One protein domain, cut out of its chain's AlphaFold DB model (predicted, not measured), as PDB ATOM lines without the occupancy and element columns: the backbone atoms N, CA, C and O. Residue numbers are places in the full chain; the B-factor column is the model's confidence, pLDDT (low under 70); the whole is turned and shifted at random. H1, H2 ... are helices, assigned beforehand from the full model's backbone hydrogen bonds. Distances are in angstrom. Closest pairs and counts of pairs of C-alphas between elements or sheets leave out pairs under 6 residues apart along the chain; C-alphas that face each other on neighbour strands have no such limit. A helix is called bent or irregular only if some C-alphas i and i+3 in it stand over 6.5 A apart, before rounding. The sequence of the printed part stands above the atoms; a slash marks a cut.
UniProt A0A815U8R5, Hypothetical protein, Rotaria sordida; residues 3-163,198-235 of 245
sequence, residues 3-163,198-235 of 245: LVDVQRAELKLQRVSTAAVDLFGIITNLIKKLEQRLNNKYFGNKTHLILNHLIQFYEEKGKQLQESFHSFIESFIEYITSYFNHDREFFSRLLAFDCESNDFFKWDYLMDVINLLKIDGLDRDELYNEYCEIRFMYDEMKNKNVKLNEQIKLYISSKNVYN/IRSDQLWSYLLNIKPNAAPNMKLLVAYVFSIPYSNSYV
ATOM      1  N   LEU A   3     108.857 138.535 186.814       75.50
ATOM      2  CA  LEU A   3     109.886 137.829 187.569       75.50
ATOM      3  C   LEU A   3     110.726 136.921 186.667       75.50
ATOM      4  O   LEU A   3     111.938 136.915 186.777       75.50
ATOM      5  N   VAL A   4     110.104 136.240 185.702       79.44
ATOM      6  CA  VAL A   4     110.828 135.390 184.740       79.44
ATOM      7  C   VAL A   4     111.739 136.206 183.820       79.44
ATOM      8  O   VAL A   4     112.805 135.730 183.445       79.44
ATOM      9  N   ASP A   5     111.334 137.411 183.413       76.88
ATOM     10  CA  ASP A   5     112.194 138.261 182.580       76.88
ATOM     11  C   ASP A   5     113.370 138.823 183.387       76.88
ATOM     12  O   ASP A   5     114.487 138.830 182.870       76.88
ATOM     13  N   VAL A   6     113.132 139.203 184.648       75.56
ATOM     14  CA  VAL A   6     114.170 139.646 185.589       75.56
ATOM     15  C   VAL A   6     115.136 138.507 185.901       75.56
ATOM     16  O   VAL A   6     116.321 138.644 185.630       75.56
ATOM     17  N   GLN A   7     114.639 137.346 186.333       76.38
ATOM     18  CA  GLN A   7     115.445 136.152 186.605       76.38
ATOM     19  C   GLN A   7     116.239 135.710 185.378       76.38
ATOM     20  O   GLN A   7     117.384 135.299 185.488       76.38
ATOM     21  N   ARG A   8     115.671 135.805 184.169       78.06
ATOM     22  CA  ARG A   8     116.416 135.471 182.949       78.06
ATOM     23  C   ARG A   8     117.552 136.459 182.689       78.06
ATOM     24  O   ARG A   8     118.601 136.034 182.213       78.06
ATOM     25  N   ALA A   9     117.337 137.751 182.924       73.56
ATOM     26  CA  ALA A   9     118.386 138.756 182.783       73.56
ATOM     27  C   ALA A   9     119.464 138.574 183.857       73.56
ATOM     28  O   ALA A   9     120.641 138.535 183.522       73.56
ATOM     29  N   GLU A  10     119.066 138.345 185.104       76.31
ATOM     30  CA  GLU A  10     119.953 138.030 186.222       76.31
ATOM     31  C   GLU A  10     120.797 136.784 185.936       76.31
ATOM     32  O   GLU A  10     122.019 136.852 185.974       76.31
ATOM     33  N   LEU A  11     120.179 135.678 185.512       77.12
ATOM     34  CA  LEU A  11     120.891 134.459 185.118       77.12
ATOM     35  C   LEU A  11     121.824 134.672 183.925       77.12
ATOM     36  O   LEU A  11     122.784 133.925 183.769       77.12
ATOM     37  N   LYS A  12     121.544 135.633 183.036       75.50
ATOM     38  CA  LYS A  12     122.502 136.015 181.992       75.50
ATOM     39  C   LYS A  12     123.665 136.786 182.605       75.50
ATOM     40  O   LYS A  12     124.802 136.454 182.308       75.50
ATOM     41  N   LEU A  13     123.399 137.755 183.474       74.38
ATOM     42  CA  LEU A  13     124.431 138.552 184.134       74.38
ATOM     43  C   LEU A  13     125.307 137.727 185.081       74.38
ATOM     44  O   LEU A  13     126.477 138.026 185.198       74.38
ATOM     45  N   GLN A  14     124.792 136.677 185.715       69.00
ATOM     46  CA  GLN A  14     125.549 135.835 186.650       69.00
ATOM     47  C   GLN A  14     126.393 134.754 185.966       69.00
ATOM     48  O   GLN A  14     127.146 134.034 186.624       69.00
ATOM     49  N   ARG A  15     126.279 134.585 184.643       71.25
ATOM     50  CA  ARG A  15     127.138 133.632 183.936       71.25
ATOM     51  C   ARG A  15     128.579 134.114 184.033       71.25
ATOM     52  O   ARG A  15     128.904 135.211 183.592       71.25
ATOM     53  N   VAL A  16     129.462 133.208 184.459       60.56
ATOM     54  CA  VAL A  16     130.934 133.363 184.410       60.56
ATOM     55  C   VAL A  16     131.414 133.840 183.034       60.56
ATOM     56  O   VAL A  16     132.461 134.454 182.886       60.56
ATOM     57  N   SER A  17     130.627 133.535 182.014       66.25
ATOM     58  CA  SER A  17     130.957 133.668 180.613       66.25
ATOM     59  C   SER A  17     130.402 134.942 179.956       66.25
ATOM     60  O   SER A  17     130.544 135.091 178.740       66.25
ATOM     61  N   THR A  18     129.689 135.787 180.703       74.00
ATOM     62  CA  THR A  18     129.156 137.062 180.203       74.00
ATOM     63  C   THR A  18     130.289 138.069 180.111       74.00
ATOM     64  O   THR A  18     131.107 138.157 181.019       74.00
ATOM     65  N   ALA A  19     130.382 138.793 179.002       79.62
ATOM     66  CA  ALA A  19     131.413 139.804 178.800       79.62
ATOM     67  C   ALA A  19     130.808 141.213 178.875       79.62
ATOM     68  O   ALA A  19     129.601 141.397 178.710       79.62
ATOM     69  N   ALA A  20     131.648 142.232 179.082       84.31
ATOM     70  CA  ALA A  20     131.213 143.634 179.078       84.31
ATOM     71  C   ALA A  20     130.478 144.034 177.789       84.31
ATOM     72  O   ALA A  20     129.563 144.855 177.831       84.31
ATOM     73  N   VAL A  21     130.821 143.396 176.665       85.75
ATOM     74  CA  VAL A  21     130.166 143.596 175.363       85.75
ATOM     75  C   VAL A  21     128.683 143.205 175.372       85.75
ATOM     76  O   VAL A  21     127.896 143.798 174.643       85.75
ATOM     77  N   ASP A  22     128.278 142.262 176.230       83.38
ATOM     78  CA  ASP A  22     126.898 141.765 176.299       83.38
ATOM     79  C   ASP A  22     126.021 142.630 177.228       83.38
ATOM     80  O   ASP A  22     124.787 142.582 177.168       83.38
ATOM     81  N   LEU A  23     126.641 143.427 178.110       86.75
ATOM     82  CA  LEU A  23     125.965 144.106 179.219       86.75
ATOM     83  C   LEU A  23     124.896 145.090 178.731       86.75
ATOM     84  O   LEU A  23     123.751 145.045 179.190       86.75
ATOM     85  N   PHE A  24     125.246 145.942 177.763       88.25
ATOM     86  CA  PHE A  24     124.312 146.918 177.202       88.25
ATOM     87  C   PHE A  24     123.104 146.236 176.560       88.25
ATOM     88  O   PHE A  24     121.965 146.655 176.787       88.25
ATOM     89  N   GLY A  25     123.337 145.166 175.794       84.94
ATOM     90  CA  GLY A  25     122.281 144.387 175.160       84.94
ATOM     91  C   GLY A  25     121.357 143.732 176.186       84.94
ATOM     92  O   GLY A  25     120.134 143.800 176.050       84.94
ATOM     93  N   ILE A  26     121.911 143.136 177.247       85.00
ATOM     94  CA  ILE A  26     121.131 142.495 178.315       85.00
ATOM     95  C   ILE A  26     120.252 143.518 179.044       85.00
ATOM     96  O   ILE A  26     119.039 143.310 179.148       85.00
ATOM     97  N   ILE A  27     120.842 144.624 179.510       87.19
ATOM     98  CA  ILE A  27     120.140 145.641 180.303       87.19
ATOM     99  C   ILE A  27     119.089 146.365 179.459       87.19
ATOM    100  O   ILE A  27     117.931 146.453 179.864       87.19
ATOM    101  N   THR A  28     119.442 146.809 178.251       88.31
ATOM    102  CA  THR A  28     118.505 147.532 177.377       88.31
ATOM    103  C   THR A  28     117.324 146.648 176.974       88.31
ATOM    104  O   THR A  28     116.182 147.107 176.948       88.31
ATOM    105  N   ASN A  29     117.554 145.354 176.719       87.88
ATOM    106  CA  ASN A  29     116.467 144.414 176.441       87.88
ATOM    107  C   ASN A  29     115.567 144.169 177.658       87.88
ATOM    108  O   ASN A  29     114.359 143.985 177.484       87.88
ATOM    109  N   LEU A  30     116.127 144.140 178.872       88.12
ATOM    110  CA  LEU A  30     115.338 144.042 180.098       88.12
ATOM    111  C   LEU A  30     114.455 145.283 180.266       88.12
ATOM    112  O   LEU A  30     113.239 145.132 180.373       88.12
ATOM    113  N   ILE A  31     115.043 146.484 180.203       89.94
ATOM    114  CA  ILE A  31     114.319 147.760 180.311       89.94
ATOM    115  C   ILE A  31     113.196 147.818 179.274       89.94
ATOM    116  O   ILE A  31     112.034 147.957 179.642       89.94
ATOM    117  N   LYS A  32     113.500 147.562 177.996       90.56
ATOM    118  CA  LYS A  32     112.506 147.574 176.913       90.56
ATOM    119  C   LYS A  32     111.340 146.617 177.169       90.56
ATOM    120  O   LYS A  32     110.188 146.942 176.884       90.56
ATOM    121  N   LYS A  33     111.608 145.420 177.705       88.56
ATOM    122  CA  LYS A  33     110.550 144.465 178.071       88.56
ATOM    123  C   LYS A  33     109.699 144.969 179.231       88.56
ATOM    124  O   LYS A  33     108.494 144.731 179.224       88.56
ATOM    125  N   LEU A  34     110.300 145.622 180.221       88.38
ATOM    126  CA  LEU A  34     109.586 146.196 181.359       88.38
ATOM    127  C   LEU A  34     108.727 147.392 180.927       88.38
ATOM    128  O   LEU A  34     107.536 147.408 181.224       88.38
ATOM    129  N   GLU A  35     109.267 148.308 180.123       90.00
ATOM    130  CA  GLU A  35     108.527 149.429 179.528       90.00
ATOM    131  C   GLU A  35     107.365 148.943 178.656       90.00
ATOM    132  O   GLU A  35     106.239 149.422 178.765       90.00
ATOM    133  N   GLN A  36     107.589 147.921 177.822       87.94
ATOM    134  CA  GLN A  36     106.515 147.327 177.028       87.94
ATOM    135  C   GLN A  36     105.419 146.727 177.922       87.94
ATOM    136  O   GLN A  36     104.238 146.768 177.575       87.94
ATOM    137  N   ARG A  37     105.779 146.179 179.088       83.31
ATOM    138  CA  ARG A  37     104.806 145.686 180.069       83.31
ATOM    139  C   ARG A  37     104.033 146.827 180.733       83.31
ATOM    140  O   ARG A  37     102.826 146.653 180.888       83.31
ATOM    141  N   LEU A  38     104.673 147.954 181.058       85.31
ATOM    142  CA  LEU A  38     103.992 149.169 181.533       85.31
ATOM    143  C   LEU A  38     102.966 149.651 180.497       85.31
ATOM    144  O   LEU A  38     101.782 149.788 180.802       85.31
ATOM    145  N   ASN A  39     103.397 149.800 179.240       85.06
ATOM    146  CA  ASN A  39     102.552 150.264 178.134       85.06
ATOM    147  C   ASN A  39     101.355 149.335 177.884       85.06
ATOM    148  O   ASN A  39     100.249 149.788 177.596       85.06
ATOM    149  N   ASN A  40     101.552 148.028 178.064       82.62
ATOM    150  CA  ASN A  40     100.499 147.019 177.948       82.62
ATOM    151  C   ASN A  40      99.693 146.825 179.247       82.62
ATOM    152  O   ASN A  40      98.952 145.844 179.362       82.62
ATOM    153  N   LYS A  41      99.855 147.709 180.243       73.38
ATOM    154  CA  LYS A  41      99.196 147.655 181.556       73.38
ATOM    155  C   LYS A  41      99.333 146.292 182.248       73.38
ATOM    156  O   LYS A  41      98.393 145.816 182.860       73.38
ATOM    157  N   TYR A  42     100.503 145.655 182.187       66.00
ATOM    158  CA  TYR A  42     100.826 144.404 182.906       66.00
ATOM    159  C   TYR A  42     100.243 143.104 182.326       66.00
ATOM    160  O   TYR A  42     100.418 142.029 182.909       66.00
ATOM    161  N   PHE A  43      99.609 143.133 181.154       63.41
ATOM    162  CA  PHE A  43      98.728 142.036 180.759       63.41
ATOM    163  C   PHE A  43      99.317 141.060 179.742       63.41
ATOM    164  O   PHE A  43      99.241 141.232 178.530       63.41
ATOM    165  N   GLY A  44      99.811 139.932 180.255       67.25
ATOM    166  CA  GLY A  44      99.526 138.662 179.585       67.25
ATOM    167  C   GLY A  44      98.084 138.242 179.894       67.25
ATOM    168  O   GLY A  44      97.559 138.610 180.944       67.25
ATOM    169  N   ASN A  45      97.459 137.439 179.027       75.88
ATOM    170  CA  ASN A  45      96.043 137.050 179.144       75.88
ATOM    171  C   ASN A  45      95.644 136.582 180.564       75.88
ATOM    172  O   ASN A  45      94.639 137.014 181.113       75.88
ATOM    173  N   LYS A  46      96.488 135.773 181.223       79.06
ATOM    174  CA  LYS A  46      96.240 135.290 182.596       79.06
ATOM    175  C   LYS A  46      96.170 136.415 183.636       79.06
ATOM    176  O   LYS A  46      95.244 136.445 184.437       79.06
ATOM    177  N   THR A  47      97.135 137.335 183.623       77.25
ATOM    178  CA  THR A  47      97.179 138.471 184.560       77.25
ATOM    179  C   THR A  47      95.994 139.404 184.333       77.25
ATOM    180  O   THR A  47      95.421 139.897 185.296       77.25
ATOM    181  N   HIS A  48      95.586 139.582 183.074       80.06
ATOM    182  CA  HIS A  48      94.409 140.372 182.717       80.06
ATOM    183  C   HIS A  48      93.122 139.789 183.299       80.06
ATOM    184  O   HIS A  48      92.365 140.498 183.952       80.06
ATOM    185  N   LEU A  49      92.904 138.483 183.113       82.94
ATOM    186  CA  LEU A  49      91.719 137.794 183.623       82.94
ATOM    187  C   LEU A  49      91.638 137.858 185.154       82.94
ATOM    188  O   LEU A  49      90.579 138.162 185.696       82.94
ATOM    189  N   ILE A  50      92.758 137.621 185.845       84.06
ATOM    190  CA  ILE A  50      92.817 137.670 187.312       84.06
ATOM    191  C   ILE A  50      92.558 139.089 187.821       84.06
ATOM    192  O   ILE A  50      91.767 139.269 188.745       84.06
ATOM    193  N   LEU A  51      93.194 140.102 187.224       82.12
ATOM    194  CA  LEU A  51      93.025 141.479 187.678       82.12
ATOM    195  C   LEU A  51      91.610 141.998 187.397       82.12
ATOM    196  O   LEU A  51      91.015 142.603 188.279       82.12
ATOM    197  N   ASN A  52      91.039 141.711 186.224       84.00
ATOM    198  CA  ASN A  52      89.658 142.092 185.918       84.00
ATOM    199  C   ASN A  52      88.669 141.440 186.887       84.00
ATOM    200  O   ASN A  52      87.760 142.109 187.367       84.00
ATOM    201  N   HIS A  53      88.872 140.162 187.221       87.75
ATOM    202  CA  HIS A  53      88.072 139.482 188.235       87.75
ATOM    203  C   HIS A  53      88.214 140.172 189.602       87.75
ATOM    204  O   HIS A  53      87.223 140.468 190.261       87.75
ATOM    205  N   LEU A  54      89.438 140.491 190.030       86.44
ATOM    206  CA  LEU A  54      89.665 141.197 191.293       86.44
ATOM    207  C   LEU A  54      89.024 142.587 191.315       86.44
ATOM    208  O   LEU A  54      88.430 142.943 192.321       86.44
ATOM    209  N   ILE A  55      89.091 143.349 190.224       86.81
ATOM    210  CA  ILE A  55      88.441 144.661 190.120       86.81
ATOM    211  C   ILE A  55      86.913 144.514 190.142       86.81
ATOM    212  O   ILE A  55      86.233 145.312 190.774       86.81
ATOM    213  N   GLN A  56      86.363 143.483 189.499       89.62
ATOM    214  CA  GLN A  56      84.920 143.250 189.465       89.62
ATOM    215  C   GLN A  56      84.342 142.913 190.847       89.62
ATOM    216  O   GLN A  56      83.254 143.376 191.180       89.62
ATOM    217  N   PHE A  57      85.044 142.099 191.641       88.75
ATOM    218  CA  PHE A  57      84.554 141.635 192.948       88.75
ATOM    219  C   PHE A  57      85.078 142.457 194.135       88.75
ATOM    220  O   PHE A  57      84.451 142.476 195.192       88.75
ATOM    221  N   TYR A  58      86.216 143.133 193.976       90.25
ATOM    222  CA  TYR A  58      86.924 143.873 195.022       90.25
ATOM    223  C   TYR A  58      87.532 145.164 194.451       90.25
ATOM    224  O   TYR A  58      88.751 145.338 194.463       90.25
ATOM    225  N   GLU A  59      86.682 146.062 193.945       86.50
ATOM    226  CA  GLU A  59      87.062 147.232 193.137       86.50
ATOM    227  C   GLU A  59      88.264 148.024 193.677       86.50
ATOM    228  O   GLU A  59      89.251 148.190 192.960       86.50
ATOM    229  N   GLU A  60      88.230 148.459 194.941       88.75
ATOM    230  CA  GLU A  60      89.347 149.203 195.542       88.75
ATOM    231  C   GLU A  60      90.637 148.379 195.611       88.75
ATOM    232  O   GLU A  60      91.694 148.854 195.201       88.75
ATOM    233  N   LYS A  61      90.565 147.127 196.083       85.81
ATOM    234  CA  LYS A  61      91.749 146.261 196.223       85.81
ATOM    235  C   LYS A  61      92.354 145.908 194.867       85.81
ATOM    236  O   LYS A  61      93.573 145.835 194.742       85.81
ATOM    237  N   GLY A  62      91.516 145.693 193.853       85.19
ATOM    238  CA  GLY A  62      91.954 145.436 192.484       85.19
ATOM    239  C   GLY A  62      92.699 146.632 191.888       85.19
ATOM    240  O   GLY A  62      93.779 146.452 191.322       85.19
ATOM    241  N   LYS A  63      92.169 147.851 192.070       86.19
ATOM    242  CA  LYS A  63      92.823 149.094 191.623       86.19
ATOM    243  C   LYS A  63      94.132 149.356 192.374       86.19
ATOM    244  O   LYS A  63      95.155 149.564 191.731       86.19
ATOM    245  N   GLN A  64      94.138 149.229 193.702       88.44
ATOM    246  CA  GLN A  64      95.352 149.377 194.519       88.44
ATOM    247  C   GLN A  64      96.446 148.381 194.123       88.44
ATOM    248  O   GLN A  64      97.621 148.736 194.047       88.44
ATOM    249  N   LEU A  65      96.078 147.126 193.838       85.56
ATOM    250  CA  LEU A  65      97.030 146.120 193.373       85.56
ATOM    251  C   LEU A  65      97.624 146.502 192.012       85.56
ATOM    252  O   LEU A  65      98.830 146.365 191.813       85.56
ATOM    253  N   GLN A  66      96.798 147.000 191.088       85.25
ATOM    254  CA  GLN A  66      97.257 147.474 189.784       85.25
ATOM    255  C   GLN A  66      98.251 148.634 189.916       85.25
ATOM    256  O   GLN A  66      99.312 148.598 189.297       85.25
ATOM    257  N   GLU A  67      97.932 149.630 190.742       87.38
ATOM    258  CA  GLU A  67      98.801 150.781 191.028       87.38
ATOM    259  C   GLU A  67     100.103 150.362 191.718       87.38
ATOM    260  O   GLU A  67     101.177 150.865 191.387       87.38
ATOM    261  N   SER A  68     100.036 149.384 192.626       87.75
ATOM    262  CA  SER A  68     101.218 148.837 193.302       87.75
ATOM    263  C   SER A  68     102.145 148.117 192.324       87.75
ATOM    264  O   SER A  68     103.356 148.327 192.351       87.75
ATOM    265  N   PHE A  69     101.595 147.301 191.416       84.62
ATOM    266  CA  PHE A  69     102.377 146.668 190.348       84.62
ATOM    267  C   PHE A  69     102.994 147.695 189.402       84.62
ATOM    268  O   PHE A  69     104.128 147.510 188.957       84.62
ATOM    269  N   HIS A  70     102.256 148.766 189.108       87.56
ATOM    270  CA  HIS A  70     102.734 149.856 188.271       87.56
ATOM    271  C   HIS A  70     103.931 150.555 188.891       87.56
ATOM    272  O   HIS A  70     105.014 150.554 188.307       87.56
ATOM    273  N   SER A  71     103.756 151.015 190.125       89.94
ATOM    274  CA  SER A  71     104.798 151.684 190.900       89.94
ATOM    275  C   SER A  71     106.031 150.796 191.079       89.94
ATOM    276  O   SER A  71     107.158 151.275 190.991       89.94
ATOM    277  N   PHE A  72     105.839 149.486 191.279       89.12
ATOM    278  CA  PHE A  72     106.937 148.527 191.385       89.12
ATOM    279  C   PHE A  72     107.778 148.454 190.105       89.12
ATOM    280  O   PHE A  72     109.002 148.546 190.179       89.12
ATOM    281  N   ILE A  73     107.152 148.287 188.931       87.06
ATOM    282  CA  ILE A  73     107.908 148.193 187.673       87.06
ATOM    283  C   ILE A  73     108.586 149.526 187.347       87.06
ATOM    284  O   ILE A  73     109.741 149.507 186.927       87.06
ATOM    285  N   GLU A  74     107.914 150.659 187.563       91.31
ATOM    286  CA  GLU A  74     108.519 151.984 187.373       91.31
ATOM    287  C   GLU A  74     109.749 152.172 188.258       91.31
ATOM    288  O   GLU A  74     110.830 152.447 187.738       91.31
ATOM    289  N   SER A  75     109.619 151.913 189.562       90.69
ATOM    290  CA  SER A  75     110.734 152.012 190.512       90.69
ATOM    291  C   SER A  75     111.895 151.099 190.114       90.69
ATOM    292  O   SER A  75     113.062 151.455 190.255       90.69
ATOM    293  N   PHE A  76     111.595 149.908 189.590       87.88
ATOM    294  CA  PHE A  76     112.614 148.960 189.159       87.88
ATOM    295  C   PHE A  76     113.335 149.404 187.877       87.88
ATOM    296  O   PHE A  76     114.556 149.269 187.780       87.88
ATOM    297  N   ILE A  77     112.609 149.962 186.901       90.06
ATOM    298  CA  ILE A  77     113.213 150.567 185.703       90.06
ATOM    299  C   ILE A  77     114.085 151.753 186.105       90.06
ATOM    300  O   ILE A  77     115.216 151.846 185.634       90.06
ATOM    301  N   GLU A  78     113.585 152.631 186.974       91.25
ATOM    302  CA  GLU A  78     114.318 153.797 187.464       91.25
ATOM    303  C   GLU A  78     115.599 153.375 188.187       91.25
ATOM    304  O   GLU A  78     116.672 153.889 187.878       91.25
ATOM    305  N   TYR A  79     115.522 152.362 189.053       88.69
ATOM    306  CA  TYR A  79     116.683 151.792 189.728       88.69
ATOM    307  C   TYR A  79     117.746 151.303 188.734       88.69
ATOM    308  O   TYR A  79     118.882 151.780 188.769       88.69
ATOM    309  N   ILE A  80     117.384 150.412 187.799       86.31
ATOM    310  CA  ILE A  80     118.331 149.880 186.802       86.31
ATOM    311  C   ILE A  80     118.915 151.014 185.954       86.31
ATOM    312  O   ILE A  80     120.115 151.043 185.689       86.31
ATOM    313  N   THR A  81     118.067 151.948 185.530       88.56
ATOM    314  CA  THR A  81     118.450 153.068 184.668       88.56
ATOM    315  C   THR A  81     119.396 154.018 185.390       88.56
ATOM    316  O   THR A  81     120.395 154.423 184.809       88.56
ATOM    317  N   SER A  82     119.138 154.337 186.659       88.50
ATOM    318  CA  SER A  82     120.000 155.207 187.466       88.50
ATOM    319  C   SER A  82     121.407 154.628 187.627       88.50
ATOM    320  O   SER A  82     122.386 155.354 187.482       88.50
ATOM    321  N   TYR A  83     121.504 153.312 187.834       83.50
ATOM    322  CA  TYR A  83     122.776 152.612 187.973       83.50
ATOM    323  C   TYR A  83     123.509 152.492 186.632       83.50
ATOM    324  O   TYR A  83     124.701 152.765 186.539       83.50
ATOM    325  N   PHE A  84     122.799 152.117 185.565       84.88
ATOM    326  CA  PHE A  84     123.409 151.855 184.263       84.88
ATOM    327  C   PHE A  84     123.712 153.123 183.453       84.88
ATOM    328  O   PHE A  84     124.620 153.113 182.626       84.88
ATOM    329  N   ASN A  85     122.976 154.220 183.661       86.69
ATOM    330  CA  ASN A  85     123.110 155.430 182.845       86.69
ATOM    331  C   ASN A  85     124.498 156.060 182.902       86.69
ATOM    332  O   ASN A  85     124.900 156.665 181.909       86.69
ATOM    333  N   HIS A  86     125.216 155.917 184.018       83.94
ATOM    334  CA  HIS A  86     126.562 156.466 184.155       83.94
ATOM    335  C   HIS A  86     127.515 155.904 183.092       83.94
ATOM    336  O   HIS A  86     128.204 156.659 182.412       83.94
ATOM    337  N   ASP A  87     127.460 154.589 182.876       86.44
ATOM    338  CA  ASP A  87     128.364 153.869 181.975       86.44
ATOM    339  C   ASP A  87     127.691 153.463 180.658       86.44
ATOM    340  O   ASP A  87     128.271 152.767 179.819       86.44
ATOM    341  N   ARG A  88     126.442 153.889 180.444       88.12
ATOM    342  CA  ARG A  88     125.625 153.475 179.300       88.12
ATOM    343  C   ARG A  88     126.316 153.759 177.974       88.12
ATOM    344  O   ARG A  88     126.312 152.901 177.095       88.12
ATOM    345  N   GLU A  89     126.891 154.950 177.823       89.06
ATOM    346  CA  GLU A  89     127.587 155.339 176.595       89.06
ATOM    347  C   GLU A  89     128.798 154.436 176.333       89.06
ATOM    348  O   GLU A  89     128.961 153.928 175.223       89.06
ATOM    349  N   PHE A  90     129.589 154.163 177.372       90.06
ATOM    350  CA  PHE A  90     130.736 153.263 177.303       90.06
ATOM    351  C   PHE A  90     130.323 151.866 176.824       90.06
ATOM    352  O   PHE A  90     130.814 151.397 175.796       90.06
ATOM    353  N   PHE A  91     129.360 151.230 177.499       88.94
ATOM    354  CA  PHE A  91     128.914 149.884 177.131       88.94
ATOM    355  C   PHE A  91     128.200 149.845 175.775       88.94
ATOM    356  O   PHE A  91     128.275 148.835 175.078       88.94
ATOM    357  N   SER A  92     127.545 150.934 175.360       90.25
ATOM    358  CA  SER A  92     126.898 151.008 174.045       90.25
ATOM    359  C   SER A  92     127.899 150.932 172.892       90.25
ATOM    360  O   SER A  92     127.631 150.273 171.892       90.25
ATOM    361  N   ARG A  93     129.084 151.535 173.046       90.19
ATOM    362  CA  ARG A  93     130.148 151.485 172.032       90.19
ATOM    363  C   ARG A  93     130.726 150.077 171.888       90.19
ATOM    364  O   ARG A  93     131.063 149.658 170.783       90.19
ATOM    365  N   LEU A  94     130.769 149.304 172.976       91.00
ATOM    366  CA  LEU A  94     131.256 147.918 172.956       91.00
ATOM    367  C   LEU A  94     130.369 146.959 172.139       91.00
ATOM    368  O   LEU A  94     130.829 145.870 171.788       91.00
ATOM    369  N   LEU A  95     129.151 147.365 171.754       88.62
ATOM    370  CA  LEU A  95     128.269 146.581 170.879       88.62
ATOM    371  C   LEU A  95     128.877 146.259 169.510       88.62
ATOM    372  O   LEU A  95     128.414 145.330 168.852       88.62
ATOM    373  N   ALA A  96     129.919 146.976 169.078       90.00
ATOM    374  CA  ALA A  96     130.672 146.635 167.871       90.00
ATOM    375  C   ALA A  96     131.236 145.198 167.908       90.00
ATOM    376  O   ALA A  96     131.482 144.605 166.856       90.00
ATOM    377  N   PHE A  97     131.414 144.635 169.109       91.19
ATOM    378  CA  PHE A  97     131.946 143.295 169.349       91.19
ATOM    379  C   PHE A  97     130.875 142.257 169.701       91.19
ATOM    380  O   PHE A  97     131.199 141.069 169.736       91.19
ATOM    381  N   ASP A  98     129.626 142.673 169.931       88.88
ATOM    382  CA  ASP A  98     128.508 141.774 170.219       88.88
ATOM    383  C   ASP A  98     127.980 141.142 168.925       88.88
ATOM    384  O   ASP A  98     127.487 141.836 168.037       88.88
ATOM    385  N   CYS A  99     128.053 139.814 168.818       85.19
ATOM    386  CA  CYS A  99     127.631 139.091 167.619       85.19
ATOM    387  C   CYS A  99     126.117 139.124 167.350       85.19
ATOM    388  O   CYS A  99     125.696 138.816 166.231       85.19
ATOM    389  N   GLU A 100     125.302 139.488 168.346       82.06
ATOM    390  CA  GLU A 100     123.854 139.680 168.196       82.06
ATOM    391  C   GLU A 100     123.495 141.115 167.762       82.06
ATOM    392  O   GLU A 100     122.344 141.386 167.405       82.06
ATOM    393  N   SER A 101     124.463 142.036 167.755       80.75
ATOM    394  CA  SER A 101     124.243 143.445 167.440       80.75
ATOM    395  C   SER A 101     124.089 143.707 165.936       80.75
ATOM    396  O   SER A 101     124.830 143.189 165.100       80.75
ATOM    397  N   ASN A 102     123.177 144.615 165.570       76.19
ATOM    398  CA  ASN A 102     123.085 145.154 164.202       76.19
ATOM    399  C   ASN A 102     124.309 146.000 163.814       76.19
ATOM    400  O   ASN A 102     124.576 146.236 162.632       76.19
ATOM    401  N   ASP A 103     125.022 146.481 164.823       75.69
ATOM    402  CA  ASP A 103     126.230 147.282 164.699       75.69
ATOM    403  C   ASP A 103     127.494 146.425 164.766       75.69
ATOM    404  O   ASP A 103     128.604 146.951 164.680       75.69
ATOM    405  N   PHE A 104     127.326 145.102 164.837       83.06
ATOM    406  CA  PHE A 104     128.428 144.163 164.856       83.06
ATOM    407  C   PHE A 104     129.382 144.403 163.687       83.06
ATOM    408  O   PHE A 104     129.014 144.342 162.503       83.06
ATOM    409  N   PHE A 105     130.640 144.607 164.062       84.19
ATOM    410  CA  PHE A 105     131.781 144.519 163.178       84.19
ATOM    411  C   PHE A 105     131.751 145.502 161.998       84.19
ATOM    412  O   PHE A 105     132.115 145.147 160.874       84.19
ATOM    413  N   LYS A 106     131.303 146.742 162.247       90.62
ATOM    414  CA  LYS A 106     131.475 147.873 161.321       90.62
ATOM    415  C   LYS A 106     132.697 148.701 161.716       90.62
ATOM    416  O   LYS A 106     132.946 148.914 162.900       90.62
ATOM    417  N   TRP A 107     133.419 149.193 160.711       93.31
ATOM    418  CA  TRP A 107     134.651 149.960 160.903       93.31
ATOM    419  C   TRP A 107     134.468 151.212 161.768       93.31
ATOM    420  O   TRP A 107     135.218 151.403 162.720       93.31
ATOM    421  N   ASP A 108     133.447 152.025 161.490       92.19
ATOM    422  CA  ASP A 108     133.237 153.285 162.215       92.19
ATOM    423  C   ASP A 108     133.057 153.049 163.723       92.19
ATOM    424  O   ASP A 108     133.673 153.722 164.547       92.19
ATOM    425  N   TYR A 109     132.318 152.003 164.100       91.31
ATOM    426  CA  TYR A 109     132.125 151.658 165.509       91.31
ATOM    427  C   TYR A 109     133.366 151.038 166.157       91.31
ATOM    428  O   TYR A 109     133.600 151.238 167.347       91.31
ATOM    429  N   LEU A 110     134.195 150.314 165.397       91.56
ATOM    430  CA  LEU A 110     135.508 149.877 165.887       91.56
ATOM    431  C   LEU A 110     136.384 151.089 166.217       91.56
ATOM    432  O   LEU A 110     137.010 151.119 167.277       91.56
ATOM    433  N   MET A 111     136.378 152.113 165.362       91.50
ATOM    434  CA  MET A 111     137.105 153.361 165.603       91.50
ATOM    435  C   MET A 111     136.601 154.104 166.839       91.50
ATOM    436  O   MET A 111     137.414 154.593 167.627       91.50
ATOM    437  N   ASP A 112     135.288 154.132 167.067       91.94
ATOM    438  CA  ASP A 112     134.712 154.708 168.286       91.94
ATOM    439  C   ASP A 112     135.204 154.000 169.553       91.94
ATOM    440  O   ASP A 112     135.507 154.663 170.550       91.94
ATOM    441  N   VAL A 113     135.331 152.669 169.513       92.06
ATOM    442  CA  VAL A 113     135.871 151.872 170.625       92.06
ATOM    443  C   VAL A 113     137.366 152.126 170.816       92.06
ATOM    444  O   VAL A 113     137.811 152.318 171.944       92.06
ATOM    445  N   ILE A 114     138.150 152.193 169.742       92.06
ATOM    446  CA  ILE A 114     139.592 152.473 169.823       92.06
ATOM    447  C   ILE A 114     139.844 153.851 170.441       92.06
ATOM    448  O   ILE A 114     140.691 154.000 171.325       92.06
ATOM    449  N   ASN A 115     139.084 154.860 170.012       91.69
ATOM    450  CA  ASN A 115     139.185 156.216 170.544       91.69
ATOM    451  C   ASN A 115     138.737 156.295 172.013       91.69
ATOM    452  O   ASN A 115     139.292 157.088 172.777       91.69
ATOM    453  N   LEU A 116     137.761 155.473 172.413       91.75
ATOM    454  CA  LEU A 116     137.297 155.360 173.796       91.75
ATOM    455  C   LEU A 116     138.350 154.711 174.704       91.75
ATOM    456  O   LEU A 116     138.642 155.240 175.775       91.75
ATOM    457  N   LEU A 117     138.910 153.574 174.282       90.44
ATOM    458  CA  LEU A 117     139.801 152.750 175.102       90.44
ATOM    459  C   LEU A 117     141.242 153.263 175.140       90.44
ATOM    460  O   LEU A 117     141.972 152.900 176.056       90.44
ATOM    461  N   LYS A 118     141.643 154.104 174.174       90.12
ATOM    462  CA  LYS A 118     142.990 154.695 174.083       90.12
ATOM    463  C   LYS A 118     144.101 153.641 174.212       90.12
ATOM    464  O   LYS A 118     145.025 153.799 174.999       90.12
ATOM    465  N   ILE A 119     143.976 152.553 173.455       88.50
ATOM    466  CA  ILE A 119     144.914 151.425 173.507       88.50
ATOM    467  C   ILE A 119     146.269 151.855 172.936       88.50
ATOM    468  O   ILE A 119     146.361 152.256 171.773       88.50
ATOM    469  N   ASP A 120     147.314 151.736 173.752       86.06
ATOM    470  CA  ASP A 120     148.692 152.016 173.353       86.06
ATOM    471  C   ASP A 120     149.241 150.932 172.413       86.06
ATOM    472  O   ASP A 120     148.944 149.746 172.552       86.06
ATOM    473  N   GLY A 121     150.085 151.341 171.461       85.56
ATOM    474  CA  GLY A 121     150.774 150.418 170.549       85.56
ATOM    475  C   GLY A 121     149.897 149.802 169.454       85.56
ATOM    476  O   GLY A 121     150.358 148.903 168.758       85.56
ATOM    477  N   LEU A 122     148.659 150.278 169.291       92.25
ATOM    478  CA  LEU A 122     147.760 149.855 168.220       92.25
ATOM    479  C   LEU A 122     148.065 150.625 166.927       92.25
ATOM    480  O   LEU A 122     147.843 151.838 166.855       92.25
ATOM    481  N   ASP A 123     148.532 149.920 165.900       93.50
ATOM    482  CA  ASP A 123     148.692 150.487 164.562       93.50
ATOM    483  C   ASP A 123     147.327 150.526 163.863       93.50
ATOM    484  O   ASP A 123     146.721 149.489 163.592       93.50
ATOM    485  N   ARG A 124     146.809 151.734 163.613       92.06
ATOM    486  CA  ARG A 124     145.459 151.938 163.064       92.06
ATOM    487  C   ARG A 124     145.362 151.585 161.581       92.06
ATOM    488  O   ARG A 124     144.290 151.165 161.148       92.06
ATOM    489  N   ASP A 125     146.450 151.747 160.834       92.88
ATOM    490  CA  ASP A 125     146.468 151.478 159.398       92.88
ATOM    491  C   ASP A 125     146.556 149.969 159.168       92.88
ATOM    492  O   ASP A 125     145.749 149.400 158.428       92.88
ATOM    493  N   GLU A 126     147.447 149.289 159.894       94.50
ATOM    494  CA  GLU A 126     147.500 147.825 159.862       94.50
ATOM    495  C   GLU A 126     146.220 147.199 160.421       94.50
ATOM    496  O   GLU A 126     145.694 146.241 159.852       94.50
ATOM    497  N   LEU A 127     145.626 147.777 161.468       93.94
ATOM    498  CA  LEU A 127     144.332 147.321 161.969       93.94
ATOM    499  C   LEU A 127     143.222 147.412 160.914       93.94
ATOM    500  O   LEU A 127     142.343 146.551 160.895       93.94
ATOM    501  N   TYR A 128     143.237 148.423 160.041       94.75
ATOM    502  CA  TYR A 128     142.267 148.516 158.951       94.75
ATOM    503  C   TYR A 128     142.446 147.383 157.933       94.75
ATOM    504  O   TYR A 128     141.457 146.781 157.501       94.75
ATOM    505  N   ASN A 129     143.694 147.036 157.598       93.69
ATOM    506  CA  ASN A 129     143.994 145.887 156.741       93.69
ATOM    507  C   ASN A 129     143.479 144.584 157.375       93.69
ATOM    508  O   ASN A 129     142.741 143.825 156.741       93.69
ATOM    509  N   GLU A 130     143.791 144.369 158.657       94.06
ATOM    510  CA  GLU A 130     143.326 143.213 159.430       94.06
ATOM    511  C   GLU A 130     141.793 143.157 159.512       94.06
ATOM    512  O   GLU A 130     141.186 142.092 159.359       94.06
ATOM    513  N   TYR A 131     141.144 144.307 159.709       94.25
ATOM    514  CA  TYR A 131     139.691 144.434 159.690       94.25
ATOM    515  C   TYR A 131     139.116 143.987 158.346       94.25
ATOM    516  O   TYR A 131     138.185 143.182 158.334       94.25
ATOM    517  N   CYS A 132     139.668 144.458 157.225       92.56
ATOM    518  CA  CYS A 132     139.188 144.097 155.892       92.56
ATOM    519  C   CYS A 132     139.271 142.584 155.656       92.56
ATOM    520  O   CYS A 132     138.315 141.984 155.158       92.56
ATOM    521  N   GLU A 133     140.374 141.951 156.066       91.00
ATOM    522  CA  GLU A 133     140.535 140.498 155.966       91.00
ATOM    523  C   GLU A 133     139.500 139.737 156.801       91.00
ATOM    524  O   GLU A 133     138.824 138.836 156.297       91.00
ATOM    525  N   ILE A 134     139.356 140.088 158.080       91.44
ATOM    526  CA  ILE A 134     138.432 139.393 158.983       91.44
ATOM    527  C   ILE A 134     136.979 139.639 158.557       91.44
ATOM    528  O   ILE A 134     136.160 138.717 158.607       91.44
ATOM    529  N   ARG A 135     136.659 140.847 158.078       91.00
ATOM    530  CA  ARG A 135     135.339 141.207 157.545       91.00
ATOM    531  C   ARG A 135     134.969 140.364 156.345       91.00
ATOM    532  O   ARG A 135     133.897 139.760 156.345       91.00
ATOM    533  N   PHE A 136     135.877 140.256 155.382       88.19
ATOM    534  CA  PHE A 136     135.684 139.399 154.222       88.19
ATOM    535  C   PHE A 136     135.413 137.945 154.637       88.19
ATOM    536  O   PHE A 136     134.434 137.350 154.185       88.19
ATOM    537  N   MET A 137     136.207 137.393 155.562       86.00
ATOM    538  CA  MET A 137     136.012 136.026 156.062       86.00
ATOM    539  C   MET A 137     134.651 135.834 156.745       86.00
ATOM    540  O   MET A 137     133.970 134.836 156.500       86.00
ATOM    541  N   TYR A 138     134.246 136.777 157.599       87.69
ATOM    542  CA  TYR A 138     132.951 136.731 158.274       87.69
ATOM    543  C   TYR A 138     131.789 136.751 157.270       87.69
ATOM    544  O   TYR A 138     130.885 135.912 157.351       87.69
ATOM    545  N   ASP A 139     131.832 137.662 156.295       87.00
ATOM    546  CA  ASP A 139     130.795 137.785 155.272       87.00
ATOM    547  C   ASP A 139     130.750 136.532 154.374       87.00
ATOM    548  O   ASP A 139     129.668 136.018 154.085       87.00
ATOM    549  N   GLU A 140     131.902 135.956 154.005       84.50
ATOM    550  CA  GLU A 140     131.958 134.678 153.286       84.50
ATOM    551  C   GLU A 140     131.285 133.538 154.061       84.50
ATOM    552  O   GLU A 140     130.531 132.754 153.479       84.50
ATOM    553  N   MET A 141     131.538 133.423 155.367       81.00
ATOM    554  CA  MET A 141     130.933 132.374 156.195       81.00
ATOM    555  C   MET A 141     129.424 132.551 156.322       81.00
ATOM    556  O   MET A 141     128.682 131.571 156.235       81.00
ATOM    557  N   LYS A 142     128.972 133.796 156.492       80.12
ATOM    558  CA  LYS A 142     127.551 134.135 156.582       80.12
ATOM    559  C   LYS A 142     126.817 133.836 155.272       80.12
ATOM    560  O   LYS A 142     125.717 133.290 155.299       80.12
ATOM    561  N   ASN A 143     127.444 134.133 154.132       77.38
ATOM    562  CA  ASN A 143     126.848 133.969 152.805       77.38
ATOM    563  C   ASN A 143     126.842 132.518 152.305       77.38
ATOM    564  O   ASN A 143     125.944 132.132 151.562       77.38
ATOM    565  N   LYS A 144     127.806 131.681 152.715       73.81
ATOM    566  CA  LYS A 144     127.903 130.282 152.257       73.81
ATOM    567  C   LYS A 144     126.816 129.351 152.832       73.81
ATOM    568  O   LYS A 144     126.902 128.144 152.623       73.81
ATOM    569  N   ASN A 145     125.807 129.865 153.552       57.44
ATOM    570  CA  ASN A 145     124.782 129.085 154.278       57.44
ATOM    571  C   ASN A 145     125.366 127.993 155.188       57.44
ATOM    572  O   ASN A 145     124.666 127.071 155.615       57.44
ATOM    573  N   VAL A 146     126.658 128.081 155.502       58.38
ATOM    574  CA  VAL A 146     127.267 127.166 156.445       58.38
ATOM    575  C   VAL A 146     126.773 127.592 157.808       58.38
ATOM    576  O   VAL A 146     126.767 128.777 158.137       58.38
ATOM    577  N   LYS A 147     126.312 126.633 158.606       74.31
ATOM    578  CA  LYS A 147     125.882 126.902 159.971       74.31
ATOM    579  C   LYS A 147     127.110 127.337 160.772       74.31
ATOM    580  O   LYS A 147     127.796 126.510 161.364       74.31
ATOM    581  N   LEU A 148     127.393 128.638 160.769       79.44
ATOM    582  CA  LEU A 148     128.491 129.278 161.494       79.44
ATOM    583  C   LEU A 148     128.512 128.816 162.958       79.44
ATOM    584  O   LEU A 148     129.565 128.485 163.496       79.44
ATOM    585  N   ASN A 149     127.327 128.660 163.556       78.31
ATOM    586  CA  ASN A 149     127.154 128.103 164.897       78.31
ATOM    587  C   ASN A 149     127.747 126.696 165.036       78.31
ATOM    588  O   ASN A 149     128.355 126.399 166.057       78.31
ATOM    589  N   GLU A 150     127.583 125.820 164.045       81.75
ATOM    590  CA  GLU A 150     128.145 124.466 164.082       81.75
ATOM    591  C   GLU A 150     129.671 124.495 163.947       81.75
ATOM    592  O   GLU A 150     130.351 123.814 164.709       81.75
ATOM    593  N   GLN A 151     130.220 125.330 163.058       81.94
ATOM    594  CA  GLN A 151     131.674 125.476 162.917       81.94
ATOM    595  C   GLN A 151     132.330 125.986 164.200       81.94
ATOM    596  O   GLN A 151     133.319 125.416 164.658       81.94
ATOM    597  N   ILE A 152     131.750 127.016 164.816       83.50
ATOM    598  CA  ILE A 152     132.263 127.581 166.066       83.50
ATOM    599  C   ILE A 152     132.153 126.551 167.191       83.50
ATOM    600  O   ILE A 152     133.111 126.349 167.932       83.50
ATOM    601  N   LYS A 153     131.037 125.816 167.286       82.69
ATOM    602  CA  LYS A 153     130.884 124.743 168.281       82.69
ATOM    603  C   LYS A 153     131.917 123.633 168.105       82.69
ATOM    604  O   LYS A 153     132.499 123.194 169.098       82.69
ATOM    605  N   LEU A 154     132.180 123.203 166.870       83.56
ATOM    606  CA  LEU A 154     133.219 122.216 166.570       83.56
ATOM    607  C   LEU A 154     134.607 122.744 166.944       83.56
ATOM    608  O   LEU A 154     135.372 122.032 167.594       83.56
ATOM    609  N   TYR A 155     134.905 123.999 166.609       84.56
ATOM    610  CA  TYR A 155     136.161 124.650 166.970       84.56
ATOM    611  C   TYR A 155     136.369 124.692 168.490       84.56
ATOM    612  O   TYR A 155     137.383 124.191 168.982       84.56
ATOM    613  N   ILE A 156     135.396 125.202 169.250       83.06
ATOM    614  CA  ILE A 156     135.480 125.288 170.715       83.06
ATOM    615  C   ILE A 156     135.621 123.893 171.335       83.06
ATOM    616  O   ILE A 156     136.480 123.675 172.190       83.06
ATOM    617  N   SER A 157     134.845 122.919 170.851       83.56
ATOM    618  CA  SER A 157     134.933 121.528 171.310       83.56
ATOM    619  C   SER A 157     136.321 120.940 171.053       83.56
ATOM    620  O   SER A 157     136.901 120.319 171.941       83.56
ATOM    621  N   SER A 158     136.897 121.190 169.873       83.56
ATOM    622  CA  SER A 158     138.240 120.719 169.538       83.56
ATOM    623  C   SER A 158     139.312 121.305 170.463       83.56
ATOM    624  O   SER A 158     140.200 120.579 170.897       83.56
ATOM    625  N   LYS A 159     139.208 122.585 170.846       77.88
ATOM    626  CA  LYS A 159     140.170 123.242 171.746       77.88
ATOM    627  C   LYS A 159     140.057 122.751 173.191       77.88
ATOM    628  O   LYS A 159     141.079 122.547 173.844       77.88
ATOM    629  N   ASN A 160     138.845 122.465 173.664       65.38
ATOM    630  CA  ASN A 160     138.619 121.934 175.012       65.38
ATOM    631  C   ASN A 160     139.167 120.507 175.195       65.38
ATOM    632  O   ASN A 160     139.645 120.172 176.280       65.38
ATOM    633  N   VAL A 161     139.157 119.681 174.140       56.22
ATOM    634  CA  VAL A 161     139.717 118.312 174.161       56.22
ATOM    635  C   VAL A 161     141.248 118.315 174.273       56.22
ATOM    636  O   VAL A 161     141.823 117.422 174.894       56.22
ATOM    637  N   TYR A 162     141.931 119.330 173.734       44.72
ATOM    638  CA  TYR A 162     143.383 119.467 173.899       44.72
ATOM    639  C   TYR A 162     143.774 119.973 175.298       44.72
ATOM    640  O   TYR A 162     144.771 119.503 175.844       44.72
ATOM    641  N   ASN A 163     142.964 120.834 175.924       38.31
ATOM    642  CA  ASN A 163     143.218 121.329 177.286       38.31
ATOM    643  C   ASN A 163     142.898 120.308 178.395       38.31
ATOM    644  O   ASN A 163     143.380 120.445 179.516       38.31
ATOM    645  N   ILE A 198     125.486 131.541 169.597       78.62
ATOM    646  CA  ILE A 198     126.937 131.706 169.694       78.62
ATOM    647  C   ILE A 198     127.210 132.852 170.662       78.62
ATOM    648  O   ILE A 198     126.537 133.875 170.608       78.62
ATOM    649  N   ARG A 199     128.214 132.692 171.520       83.31
ATOM    650  CA  ARG A 199     128.697 133.799 172.339       83.31
ATOM    651  C   ARG A 199     129.713 134.638 171.567       83.31
ATOM    652  O   ARG A 199     130.529 134.096 170.819       83.31
ATOM    653  N   SER A 200     129.702 135.945 171.802       88.00
ATOM    654  CA  SER A 200     130.585 136.907 171.136       88.00
ATOM    655  C   SER A 200     132.068 136.532 171.265       88.00
ATOM    656  O   SER A 200     132.789 136.517 170.270       88.00
ATOM    657  N   ASP A 201     132.516 136.107 172.449       87.06
ATOM    658  CA  ASP A 201     133.895 135.657 172.687       87.06
ATOM    659  C   ASP A 201     134.268 134.409 171.868       87.06
ATOM    660  O   ASP A 201     135.381 134.308 171.351       87.06
ATOM    661  N   GLN A 202     133.337 133.466 171.696       88.62
ATOM    662  CA  GLN A 202     133.554 132.259 170.896       88.62
ATOM    663  C   GLN A 202     133.686 132.591 169.411       88.62
ATOM    664  O   GLN A 202     134.542 132.020 168.730       88.62
ATOM    665  N   LEU A 203     132.863 133.521 168.914       89.00
ATOM    666  CA  LEU A 203     132.959 134.008 167.541       89.00
ATOM    667  C   LEU A 203     134.308 134.685 167.303       89.00
ATOM    668  O   LEU A 203     135.011 134.314 166.367       89.00
ATOM    669  N   TRP A 204     134.697 135.629 168.158       91.12
ATOM    670  CA  TRP A 204     135.975 136.324 168.022       91.12
ATOM    671  C   TRP A 204     137.170 135.382 168.167       91.12
ATOM    672  O   TRP A 204     138.107 135.451 167.374       91.12
ATOM    673  N   SER A 205     137.114 134.439 169.109       89.19
ATOM    674  CA  SER A 205     138.133 133.398 169.247       89.19
ATOM    675  C   SER A 205     138.267 132.568 167.974       89.19
ATOM    676  O   SER A 205     139.384 132.257 167.565       89.19
ATOM    677  N   TYR A 206     137.155 132.231 167.320       89.44
ATOM    678  CA  TYR A 206     137.186 131.530 166.044       89.44
ATOM    679  C   TYR A 206     137.792 132.405 164.941       89.44
ATOM    680  O   TYR A 206     138.798 132.016 164.348       89.44
ATOM    681  N   LEU A 207     137.254 133.612 164.723       89.25
ATOM    682  CA  LEU A 207     137.688 134.536 163.669       89.25
ATOM    683  C   LEU A 207     139.195 134.841 163.734       89.25
ATOM    684  O   LEU A 207     139.883 134.782 162.717       89.25
ATOM    685  N   LEU A 208     139.728 135.085 164.934       90.31
ATOM    686  CA  LEU A 208     141.139 135.428 165.147       90.31
ATOM    687  C   LEU A 208     142.103 134.234 165.066       90.31
ATOM    688  O   LEU A 208     143.321 134.427 165.043       90.31
ATOM    689  N   ASN A 209     141.591 133.000 165.058       86.69
ATOM    690  CA  ASN A 209     142.409 131.784 165.024       86.69
ATOM    691  C   ASN A 209     142.326 131.011 163.706       86.69
ATOM    692  O   ASN A 209     143.054 130.032 163.549       86.69
ATOM    693  N   ILE A 210     141.519 131.460 162.740       80.75
ATOM    694  CA  ILE A 210     141.536 130.905 161.375       80.75
ATOM    695  C   ILE A 210     142.924 131.078 160.750       80.75
ATOM    696  O   ILE A 210     143.453 130.156 160.131       80.75
ATOM    697  N   LYS A 211     143.545 132.243 160.970       78.12
ATOM    698  CA  LYS A 211     144.942 132.520 160.630       78.12
ATOM    699  C   LYS A 211     145.676 133.025 161.882       78.12
ATOM    700  O   LYS A 211     145.643 134.222 162.164       78.12
ATOM    701  N   PRO A 212     146.357 132.148 162.641       65.50
ATOM    702  CA  PRO A 212     146.904 132.479 163.960       65.50
ATOM    703  C   PRO A 212     147.881 133.662 163.994       65.50
ATOM    704  O   PRO A 212     148.033 134.273 165.045       65.50
ATOM    705  N   ASN A 213     148.512 134.018 162.877       72.75
ATOM    706  CA  ASN A 213     149.512 135.090 162.829       72.75
ATOM    707  C   ASN A 213     149.080 136.304 161.992       72.75
ATOM    708  O   ASN A 213     149.891 137.192 161.779       72.75
ATOM    709  N   ALA A 214     147.837 136.349 161.499       79.56
ATOM    710  CA  ALA A 214     147.436 137.343 160.498       79.56
ATOM    711  C   ALA A 214     146.828 138.638 161.064       79.56
ATOM    712  O   ALA A 214     146.539 139.529 160.282       79.56
ATOM    713  N   ALA A 215     146.594 138.742 162.380       89.62
ATOM    714  CA  ALA A 215     145.876 139.892 162.941       89.62
ATOM    715  C   ALA A 215     146.324 140.292 164.364       89.62
ATOM    716  O   ALA A 215     145.560 140.116 165.322       89.62
ATOM    717  N   PRO A 216     147.581 140.729 164.563       91.94
ATOM    718  CA  PRO A 216     148.080 141.131 165.879       91.94
ATOM    719  C   PRO A 216     147.325 142.326 166.486       91.94
ATOM    720  O   PRO A 216     147.027 142.283 167.683       91.94
ATOM    721  N   ASN A 217     146.963 143.348 165.704       93.50
ATOM    722  CA  ASN A 217     146.283 144.541 166.223       93.50
ATOM    723  C   ASN A 217     144.837 144.232 166.632       93.50
ATOM    724  O   ASN A 217     144.393 144.612 167.717       93.50
ATOM    725  N   MET A 218     144.107 143.471 165.816       94.38
ATOM    726  CA  MET A 218     142.747 143.041 166.132       94.38
ATOM    727  C   MET A 218     142.739 142.097 167.337       94.38
ATOM    728  O   MET A 218     141.847 142.182 168.178       94.38
ATOM    729  N   LYS A 219     143.746 141.224 167.471       93.12
ATOM    730  CA  LYS A 219     143.911 140.390 168.671       93.12
ATOM    731  C   LYS A 219     144.108 141.229 169.923       93.12
ATOM    732  O   LYS A 219     143.472 140.928 170.927       93.12
ATOM    733  N   LEU A 220     144.955 142.255 169.860       92.12
ATOM    734  CA  LEU A 220     145.175 143.172 170.975       92.12
ATOM    735  C   LEU A 220     143.874 143.889 171.359       92.12
ATOM    736  O   LEU A 220     143.488 143.868 172.525       92.12
ATOM    737  N   LEU A 221     143.168 144.454 170.376       93.94
ATOM    738  CA  LEU A 221     141.903 145.158 170.583       93.94
ATOM    739  C   LEU A 221     140.834 144.249 171.206       93.94
ATOM    740  O   LEU A 221     140.243 144.595 172.226       93.94
ATOM    741  N   VAL A 222     140.613 143.067 170.628       93.00
ATOM    742  CA  VAL A 222     139.642 142.089 171.140       93.00
ATOM    743  C   VAL A 222     140.042 141.609 172.535       93.00
ATOM    744  O   VAL A 222     139.193 141.560 173.420       93.00
ATOM    745  N   ALA A 223     141.318 141.294 172.772       90.75
ATOM    746  CA  ALA A 223     141.785 140.877 174.094       90.75
ATOM    747  C   ALA A 223     141.526 141.960 175.146       90.75
ATOM    748  O   ALA A 223     141.041 141.646 176.231       90.75
ATOM    749  N   TYR A 224     141.777 143.227 174.808       91.75
ATOM    750  CA  TYR A 224     141.507 144.350 175.697       91.75
ATOM    751  C   TYR A 224     140.010 144.458 176.004       91.75
ATOM    752  O   TYR A 224     139.621 144.452 177.169       91.75
ATOM    753  N   VAL A 225     139.159 144.476 174.973       91.94
ATOM    754  CA  VAL A 225     137.698 144.605 175.116       91.94
ATOM    755  C   VAL A 225     137.106 143.484 175.973       91.94
ATOM    756  O   VAL A 225     136.334 143.747 176.891       91.94
ATOM    757  N   PHE A 226     137.483 142.232 175.708       89.75
ATOM    758  CA  PHE A 226     136.963 141.077 176.445       89.75
ATOM    759  C   PHE A 226     137.599 140.895 177.832       89.75
ATOM    760  O   PHE A 226     137.090 140.102 178.621       89.75
ATOM    761  N   SER A 227     138.669 141.632 178.152       87.25
ATOM    762  CA  SER A 227     139.251 141.673 179.502       87.25
ATOM    763  C   SER A 227     138.529 142.630 180.455       87.25
ATOM    764  O   SER A 227     138.740 142.553 181.665       87.25
ATOM    765  N   ILE A 228     137.671 143.518 179.935       86.19
ATOM    766  CA  ILE A 228     136.929 144.486 180.747       86.19
ATOM    767  C   ILE A 228     135.926 143.725 181.630       86.19
ATOM    768  O   ILE A 228     135.019 143.070 181.101       86.19
ATOM    769  N   PRO A 229     136.041 143.809 182.968       76.62
ATOM    770  CA  PRO A 229     135.060 143.208 183.853       76.62
ATOM    771  C   PRO A 229     133.736 143.967 183.732       76.62
ATOM    772  O   PRO A 229     133.699 145.194 183.767       76.62
ATOM    773  N   TYR A 230     132.630 143.237 183.602       71.25
ATOM    774  CA  TYR A 230     131.292 143.836 183.532       71.25
ATOM    775  C   TYR A 230     130.655 144.030 184.913       71.25
ATOM    776  O   TYR A 230     129.673 144.756 185.043       71.25
ATOM    777  N   SER A 231     131.167 143.355 185.947       65.50
ATOM    778  CA  SER A 231     130.744 143.558 187.331       65.50
ATOM    779  C   SER A 231     131.783 143.033 188.320       65.50
ATOM    780  O   SER A 231     132.511 142.081 188.034       65.50
ATOM    781  N   ASN A 232     131.781 143.607 189.523       59.97
ATOM    782  CA  ASN A 232     132.536 143.084 190.662       59.97
ATOM    783  C   ASN A 232     131.924 141.804 191.244       59.97
ATOM    784  O   ASN A 232     132.546 141.185 192.096       59.97
ATOM    785  N   SER A 233     130.748 141.368 190.780       59.19
ATOM    786  CA  SER A 233     130.001 140.252 191.379       59.19
ATOM    787  C   SER A 233     130.777 138.929 191.395       59.19
ATOM    788  O   SER A 233     130.624 138.140 192.321       59.19
ATOM    789  N   TYR A 234     131.667 138.698 190.424       55.56
ATOM    790  CA  TYR A 234     132.568 137.542 190.440       55.56
ATOM    791  C   TYR A 234     133.592 137.631 191.581       55.56
ATOM    792  O   TYR A 234     133.805 136.660 192.304       55.56
ATOM    793  N   VAL A 235     134.182 138.813 191.784       56.78
ATOM    794  CA  VAL A 235     135.119 139.082 192.883       56.78
ATOM    795  C   VAL A 235     134.389 139.024 194.225       56.78
ATOM    796  O   VAL A 235     134.877 138.389 195.149       56.78
TER     797      VAL A 235
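Overview. This is residues 3 to 163 and 198 to 235 of the 245 residues of the protein "Hypothetical protein" of Rotaria sordida (UniProt A0A815U8R5). A long helical arm, made by H1 to H4, runs out from a head of six helices, H5 to H10, packed loosely at mixed angles. In the arm H4 and H2 lie side by side in opposite directions, with H1 beside H2 and H3 folded back on H4 at the far tip; in the head H5 packs on the first residues of H2 and on H6, H9 and H10 form a hairpin, H7 crosses both, and H8 crosses H9, its residues 157 to 163 sticking out. The printed part has 199 residues with ten named helices, H1 to H10 in chain order, and no named strand: the class is all helix. It is loose, with a radius of gyration of the C-alphas of 21.8 A, and spans 72 by 35 by 33 A, the arm making the length.

Along the chain. The longest helix, H4, is residues 59 to 84, 37.7 A from first to last C-alpha, with C-alpha 59 at (87.062, 147.232, 193.137) and C-alpha 84 at (123.409, 151.855, 184.263). H3, before it, is residues 45 to 57, 18.5 A. H2 is residues 20 to 39, 29.4 A; it is only just irregular, C-alphas 21 and 24 being 7.0 A apart. H1 is residues 3 to 13, 15.0 A. After H4 come H5, residues 88 to 97, and H6, residues 107 to 117; H5 is neither bent nor irregular, but only just: C-alphas 93 and 96 are 6.4 A apart. H7 is residues 124 to 143, 27.8 A, and H8 is residues 148 to 163, 23.0 A. H9, residues 200 to 209, and H10, residues 216 to 227, follow the cut; H10 ends with C-alpha 227 at (139.251, 141.673, 179.502).

Arrangement. H2 is the hub, touching four helices. H4 touches it with residues 70 to 80 alone, at a shallow tilt of 22 degrees, opposite ways; the closest C-alphas, of Ile 31 and Ile 77, are 6.2 A apart. H1 and H2 form a helical hairpin at a shallow tilt of 10 degrees, C-alphas 9 and 26 coming closest at 6.4 A. H1 and H4 are apart. H3 and H4 form a helical hairpin at a steep tilt of 43 degrees, with the C-alphas of Ile 55 and Gly 62 closest at 4.3 A. Residues 20 to 25 of H2 touch H5 at a steep tilt of 63 degrees, Val 21 and Leu 94 having the closest C-alphas, 5.1 A apart. H5 touches H6 at a steep tilt of 50 degrees, closest at C-alphas 96 and 109, 5.7 A. H2 and H10 touch only at their ends, C-alphas 20 and 226 being closest at 6.8 A. H10 and H9 form a helical hairpin at a shallow tilt of 22 degrees, C-alphas 208 and 219 closest at 6.7 A. H7 is about perpendicular to H10, at 77 degrees, and touches it, closest at C-alphas 127 and 217, 5.4 A. H8 touches H9 with residues 152 to 156 alone, about perpendicular at 75 degrees, C-alphas 152 and 206 being closest at 6.3 A. Every O i to N i+4 pair is within hydrogen-bond range in H1, H3, H4, H6, H7, H9 and H10; the counts are 14 of 16 in H2, 11 of 12 in H8 and 2 of 6 in H5, where 7 of 7 O i to N i+3 pairs are within range.

Size, cuts and confidence. The two C-alphas farthest apart, of Phe 57 and Asn 213, are 71.9 A apart. Residues 164 to 197 are not printed, and C-alphas 163 and 198 are 20.7 A apart across this cut. Of the links that are printed whole, none is long. The mean pLDDT of the printed part is 83.6; 18 residues are under 70, among them 160 to 163 and 231 to 235.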